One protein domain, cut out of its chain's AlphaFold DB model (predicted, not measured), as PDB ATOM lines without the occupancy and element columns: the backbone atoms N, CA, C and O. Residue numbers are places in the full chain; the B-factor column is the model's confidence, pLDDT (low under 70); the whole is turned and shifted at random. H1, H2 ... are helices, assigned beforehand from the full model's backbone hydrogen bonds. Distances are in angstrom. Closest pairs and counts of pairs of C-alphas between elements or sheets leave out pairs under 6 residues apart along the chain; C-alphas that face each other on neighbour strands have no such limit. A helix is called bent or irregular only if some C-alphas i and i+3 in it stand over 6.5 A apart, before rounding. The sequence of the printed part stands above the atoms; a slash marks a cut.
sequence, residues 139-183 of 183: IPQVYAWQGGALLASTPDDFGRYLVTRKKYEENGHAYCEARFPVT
ATOM      1  N   ILE A 139     -76.513 154.025   4.007       80.81
ATOM      2  CA  ILE A 139     -75.392 154.956   4.132       80.81
ATOM      3  C   ILE A 139     -74.145 154.241   3.586       80.81
ATOM      4  O   ILE A 139     -73.320 153.762   4.373       80.81
ATOM      5  N   PRO A 140     -73.986 154.123   2.251       78.25
ATOM      6  CA  PRO A 140     -72.788 153.516   1.663       78.25
ATOM      7  C   PRO A 140     -71.509 154.223   2.137       78.25
ATOM      8  O   PRO A 140     -70.455 153.598   2.231       78.25
ATOM      9  N   GLN A 141     -71.614 155.497   2.541       81.00
ATOM     10  CA  GLN A 141     -70.485 156.304   2.987       81.00
ATOM     11  C   GLN A 141     -69.815 155.803   4.272       81.00
ATOM     12  O   GLN A 141     -68.620 156.014   4.464       81.00
ATOM     13  N   VAL A 142     -70.569 155.164   5.171       84.06
ATOM     14  CA  VAL A 142     -70.018 154.626   6.427       84.06
ATOM     15  C   VAL A 142     -69.820 153.119   6.371       84.06
ATOM     16  O   VAL A 142     -69.183 152.578   7.266       84.06
ATOM     17  N   TYR A 143     -70.308 152.439   5.330       84.25
ATOM     18  CA  TYR A 143     -70.256 150.980   5.243       84.25
ATOM     19  C   TYR A 143     -68.815 150.447   5.264       84.25
ATOM     20  O   TYR A 143     -68.482 149.589   6.079       84.25
ATOM     21  N   ALA A 144     -67.920 151.036   4.462       84.19
ATOM     22  CA  ALA A 144     -66.496 150.689   4.473       84.19
ATOM     23  C   ALA A 144     -65.825 150.974   5.835       84.19
ATOM     24  O   ALA A 144     -64.994 150.193   6.298       84.19
ATOM     25  N   TRP A 145     -66.216 152.063   6.510       86.94
ATOM     26  CA  TRP A 145     -65.711 152.408   7.845       86.94
ATOM     27  C   TRP A 145     -66.193 151.421   8.918       86.94
ATOM     28  O   TRP A 145     -65.404 150.963   9.739       86.94
ATOM     29  N   GLN A 146     -67.479 151.061   8.894       88.62
ATOM     30  CA  GLN A 146     -68.085 150.087   9.804       88.62
ATOM     31  C   GLN A 146     -67.494 148.688   9.602       88.62
ATOM     32  O   GLN A 146     -67.147 148.038  10.585       88.62
ATOM     33  N   GLY A 147     -67.295 148.258   8.351       89.38
ATOM     34  CA  GLY A 147     -66.597 147.012   8.029       89.38
ATOM     35  C   GLY A 147     -65.153 147.002   8.539       89.38
ATOM     36  O   GLY A 147     -64.732 146.032   9.168       89.38
ATOM     37  N   GLY A 148     -64.413 148.102   8.363       89.00
ATOM     38  CA  GLY A 148     -63.062 148.253   8.913       89.00
ATOM     39  C   GLY A 148     -63.019 148.220  10.446       89.00
ATOM     40  O   GLY A 148     -62.149 147.567  11.022       89.00
ATOM     41  N   ALA A 149     -63.975 148.869  11.114       90.25
ATOM     42  CA  ALA A 149     -64.097 148.854  12.572       90.25
ATOM     43  C   ALA A 149     -64.463 147.461  13.120       90.25
ATOM     44  O   ALA A 149     -63.911 147.043  14.137       90.25
ATOM     45  N   LEU A 150     -65.345 146.729  12.431       92.75
ATOM     46  CA  LEU A 150     -65.722 145.354  12.773       92.75
ATOM     47  C   LEU A 150     -64.560 144.370  12.560       92.75
ATOM     48  O   LEU A 150     -64.301 143.516  13.404       92.75
ATOM     49  N   LEU A 151     -63.808 144.516  11.465       90.88
ATOM     50  CA  LEU A 151     -62.600 143.721  11.240       90.88
ATOM     51  C   LEU A 151     -61.557 143.979  12.339       90.88
ATOM     52  O   LEU A 151     -60.959 143.038  12.849       90.88
ATOM     53  N   ALA A 152     -61.370 145.239  12.744       90.38
ATOM     54  CA  ALA A 152     -60.443 145.609  13.813       90.38
ATOM     55  C   ALA A 152     -60.877 145.126  15.212       90.38
ATOM     56  O   ALA A 152     -60.018 144.966  16.079       90.38
ATOM     57  N   SER A 153     -62.172 144.879  15.449       93.19
ATOM     58  CA  SER A 153     -62.658 144.339  16.729       93.19
ATOM     59  C   SER A 153     -62.468 142.825  16.868       93.19
ATOM     60  O   SER A 153     -62.565 142.310  17.981       93.19
ATOM     61  N   THR A 154     -62.141 142.120  15.778       93.25
ATOM     62  CA  THR A 154     -61.899 140.669  15.762       93.25
ATOM     63  C   THR A 154     -60.391 140.392  15.643       93.25
ATOM     64  O   THR A 154     -59.857 140.350  14.531       93.25
ATOM     65  N   PRO A 155     -59.656 140.221  16.762       88.25
ATOM     66  CA  PRO A 155     -58.189 140.210  16.756       88.25
ATOM     67  C   PRO A 155     -57.581 139.048  15.955       88.25
ATOM     68  O   PRO A 155     -56.541 139.231  15.317       88.25
ATOM     69  N   ASP A 156     -58.234 137.883  15.949       91.00
ATOM     70  CA  ASP A 156     -57.758 136.682  15.252       91.00
ATOM     71  C   ASP A 156     -57.754 136.852  13.727       91.00
ATOM     72  O   ASP A 156     -56.802 136.447  13.054       91.00
ATOM     73  N   ASP A 157     -58.784 137.504  13.179       88.12
ATOM     74  CA  ASP A 157     -58.856 137.833  11.756       88.12
ATOM     75  C   ASP A 157     -58.018 139.068  11.422       88.12
ATOM     76  O   ASP A 157     -57.271 139.054  10.441       88.12
ATOM     77  N   PHE A 158     -58.026 140.104  12.265       90.25
ATOM     78  CA  PHE A 158     -57.190 141.289  12.061       90.25
ATOM     79  C   PHE A 158     -55.690 140.946  11.983       90.25
ATOM     80  O   PHE A 158     -54.971 141.463  11.124       90.25
ATOM     81  N   GLY A 159     -55.211 140.003  12.805       90.19
ATOM     82  CA  GLY A 159     -53.831 139.506  12.757       90.19
ATOM     83  C   GLY A 159     -53.439 138.858  11.417       90.19
ATOM     84  O   GLY A 159     -52.261 138.876  11.030       90.19
ATOM     85  N   ARG A 160     -54.412 138.341  10.653       88.50
ATOM     86  CA  ARG A 160     -54.189 137.810   9.295       88.50
ATOM     87  C   ARG A 160     -53.914 138.926   8.294       88.50
ATOM     88  O   ARG A 160     -53.081 138.729   7.418       88.50
ATOM     89  N   TYR A 161     -54.474 140.116   8.481       89.38
ATOM     90  CA  TYR A 161     -54.271 141.260   7.582       89.38
ATOM     91  C   TYR A 161     -53.184 142.238   8.064       89.38
ATOM     92  O   TYR A 161     -52.661 143.025   7.278       89.38
ATOM     93  N   LEU A 162     -52.760 142.163   9.329       92.31
ATOM     94  CA  LEU A 162     -51.757 143.071   9.888       92.31
ATOM     95  C   LEU A 162     -50.355 142.904   9.257       92.31
ATOM     96  O   LEU A 162     -49.646 141.915   9.482       92.31
ATOM     97  N   VAL A 163     -49.915 143.936   8.531       93.75
ATOM     98  CA  VAL A 163     -48.545 144.092   8.014       93.75
ATOM     99  C   VAL A 163     -47.778 145.066   8.909       93.75
ATOM    100  O   VAL A 163     -48.054 146.262   8.934       93.75
ATOM    101  N   THR A 164     -46.797 144.561   9.657       93.88
ATOM    102  CA  THR A 164     -45.909 145.406  10.470       93.88
ATOM    103  C   THR A 164     -44.742 145.930   9.636       93.88
ATOM    104  O   THR A 164     -44.244 145.230   8.752       93.88
ATOM    105  N   ARG A 165     -44.243 147.130   9.972       94.31
ATOM    106  CA  ARG A 165     -43.069 147.751   9.327       94.31
ATOM    107  C   ARG A 165     -41.892 146.777   9.181       94.31
ATOM    108  O   ARG A 165     -41.376 146.629   8.084       94.31
ATOM    109  N   LYS A 166     -41.544 146.063  10.259       94.50
ATOM    110  CA  LYS A 166     -40.457 145.072  10.274       94.50
ATOM    111  C   LYS A 166     -40.616 144.011   9.173       94.50
ATOM    112  O   LYS A 166     -39.699 143.820   8.389       94.50
ATOM    113  N   LYS A 167     -41.793 143.379   9.066       94.00
ATOM    114  CA  LYS A 167     -42.059 142.358   8.035       94.00
ATOM    115  C   LYS A 167     -42.016 142.944   6.621       94.00
ATOM    116  O   LYS A 167     -41.545 142.293   5.701       94.00
ATOM    117  N   TYR A 168     -42.475 144.182   6.443       94.81
ATOM    118  CA  TYR A 168     -42.381 144.867   5.152       94.81
ATOM    119  C   TYR A 168     -40.926 145.181   4.756       94.81
ATOM    120  O   TYR A 168     -40.561 145.031   3.594       94.81
ATOM    121  N   GLU A 169     -40.082 145.582   5.709       94.50
ATOM    122  CA  GLU A 169     -38.649 145.819   5.478       94.50
ATOM    123  C   GLU A 169     -37.878 144.507   5.221       94.50
ATOM    124  O   GLU A 169     -36.960 144.498   4.406       94.50
ATOM    125  N   GLU A 170     -38.277 143.398   5.855       96.19
ATOM    126  CA  GLU A 170     -37.669 142.066   5.686       96.19
ATOM    127  C   GLU A 170     -38.097 141.353   4.388       96.19
ATOM    128  O   GLU A 170     -37.274 140.697   3.748       96.19
ATOM    129  N   ASN A 171     -39.369 141.461   3.988       95.50
ATOM    130  CA  ASN A 171     -39.939 140.702   2.865       95.50
ATOM    131  C   ASN A 171     -40.256 141.552   1.616       95.50
ATOM    132  O   ASN A 171     -40.562 140.995   0.560       95.50
ATOM    133  N   GLY A 172     -40.186 142.880   1.708       92.75
ATOM    134  CA  GLY A 172     -40.456 143.794   0.598       92.75
ATOM    135  C   GLY A 172     -41.924 143.842   0.156       92.75
ATOM    136  O   GLY A 172     -42.843 143.441   0.872       92.75
ATOM    137  N   HIS A 173     -42.153 144.364  -1.053       89.56
ATOM    138  CA  HIS A 173     -43.497 144.662  -1.563       89.56
ATOM    139  C   HIS A 173     -44.384 143.420  -1.756       89.56
ATOM    140  O   HIS A 173     -45.550 143.445  -1.365       89.56
ATOM    141  N   ALA A 174     -43.814 142.321  -2.263       90.75
ATOM    142  CA  ALA A 174     -44.535 141.077  -2.548       90.75
ATOM    143  C   ALA A 174     -45.220 140.461  -1.310       90.75
ATOM    144  O   ALA A 174     -46.199 139.727  -1.436       90.75
ATOM    145  N   TYR A 175     -44.756 140.791  -0.098       91.62
ATOM    146  CA  TYR A 175     -45.415 140.386   1.147       91.62
ATOM    147  C   TYR A 175     -46.812 141.001   1.320       91.62
ATOM    148  O   TYR A 175     -47.685 140.373   1.916       91.62
ATOM    149  N   CYS A 176     -47.038 142.213   0.803       89.88
ATOM    150  CA  CYS A 176     -48.359 142.837   0.806       89.88
ATOM    151  C   CYS A 176     -49.270 142.198  -0.247       89.88
ATOM    152  O   CYS A 176     -50.404 141.854   0.075       89.88
ATOM    153  N   GLU A 177     -48.768 141.987  -1.468       90.12
ATOM    154  CA  GLU A 177     -49.524 141.373  -2.573       90.12
ATOM    155  C   GLU A 177     -50.009 139.961  -2.209       90.12
ATOM    156  O   GLU A 177     -51.184 139.642  -2.369       90.12
ATOM    157  N   ALA A 178     -49.143 139.141  -1.602       89.25
ATOM    158  CA  ALA A 178     -49.489 137.794  -1.142       89.25
ATOM    159  C   ALA A 178     -50.516 137.757   0.011       89.25
ATOM    160  O   ALA A 178     -51.037 136.689   0.335       89.25
ATOM    161  N   ARG A 179     -50.778 138.895   0.671       88.50
ATOM    162  CA  ARG A 179     -51.643 139.002   1.860       88.50
ATOM    163  C   ARG A 179     -52.958 139.737   1.582       88.50
ATOM    164  O   ARG A 179     -53.911 139.567   2.337       88.50
ATOM    165  N   PHE A 180     -53.010 140.494   0.488       88.62
ATOM    166  CA  PHE A 180     -54.192 141.171  -0.041       88.62
ATOM    167  C   PHE A 180     -54.334 140.857  -1.541       88.62
ATOM    168  O   PHE A 180     -54.053 141.721  -2.374       88.62
ATOM    169  N   PRO A 181     -54.724 139.620  -1.903       82.56
ATOM    170  CA  PRO A 181     -54.873 139.236  -3.299       82.56
ATOM    171  C   PRO A 181     -56.009 140.032  -3.952       82.56
ATOM    172  O   PRO A 181     -57.169 139.922  -3.560       82.56
ATOM    173  N   VAL A 182     -55.665 140.816  -4.971       75.19
ATOM    174  CA  VAL A 182     -56.618 141.396  -5.924       75.19
ATOM    175  C   VAL A 182     -56.877 140.374  -7.030       75.19
ATOM    176  O   VAL A 182     -56.143 140.315  -8.014       75.19
ATOM    177  N   THR A 183     -57.883 139.527  -6.806       51.81
ATOM    178  CA  THR A 183     -58.477 138.620  -7.807       51.81
ATOM    179  C   THR A 183     -59.530 139.335  -8.636       51.81
ATOM    180  O   THR A 183     -60.382 139.986  -7.989       51.81
TER     181      THR A 183
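This is residues 139 to 183 of the 183 residues of an uncharacterized protein of Taenia asiatica (UniProt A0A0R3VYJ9). The domain is a loose, open arch of four helices with few contacts between them. H1, the longest helix, makes one leg; H2 turns away from it at a corner, a thin link of residues 162 to 164 leads across to H3 at the far end, and H4 with the last residues folds back from there toward the middle. The printed part has 45 residues with four named helices, H1, H2, H3 and H4 along the chain, and no named strand; the class is all helix. The whole is loose, with a radius of gyration of the C-alphas of 13.0 A, and elongated, spanning 39 by 24 by 16 A.

H1 is residues 140 to 153, 20.3 A from first to last C-alpha; it begins at C-alpha 140 at (-72.788, 153.516, 1.663). H1 is irregular: C-alphas 141 and 144 are 7.0 A apart, against about 5 A in a regular helix. H2 is residues 155 to 161, 10.0 A long, and begins at C-alpha 155 at (-58.189, 140.210, 16.756). H3 is residues 165 to 171, 10.1 A long. H4 is the short stretch of residues 174 to 177, 5.0 A long, and ends at C-alpha 177 at (-49.524, 141.373, -2.573). Residues 178 to 183 follow with no named element.

H1 and H2 only just touch, with 3 pairs of C-alphas within 8 A, and only at the corner by their link. H1 touches H2 with residues 151 to 152 alone, and the closest C-alphas of the two helices, those of Ala 152 and Phe 158, are 5.7 A apart. Their lines stand at a steep tilt of 66 degrees, opposite ways, with centres 14.7 A apart. H2 and H3 are apart, though they follow each other in the chain. H3 and H4 only just touch, again with 3 pairs of C-alphas within 8 A and only at the corner by their link; the closest C-alphas are those of Tyr 168 and Tyr 175, 6.7 A apart. H1 is apart from H3 and from H4, and H2 is apart from H4. In H3 every pair of O i and N i+4 is within hydrogen-bond range, in H1 8 of 10 are, and in H2 1 of 3, beside 2 of 4 pairs of O i and N i+3. H4 is too short for an O i to N i+4 pair; its one O i to N i+3 pair is within range.

The two C-alphas farthest apart, those of Ile 139 and Glu 170, are 39.9 A apart. Residues 139 to 147, of which 140 to 147 belong to H1, stand free, and so do residues 169 to 174, of which 169 to 171 belong to H3. Without these stretches the body has 30 residues and spans 26 by 23 by 13 A. The three links between helices are tight, and the printed part has no cut. The mean pLDDT of the printed part is 88.6; residue 183, the chain's last, is the one printed residue under 70.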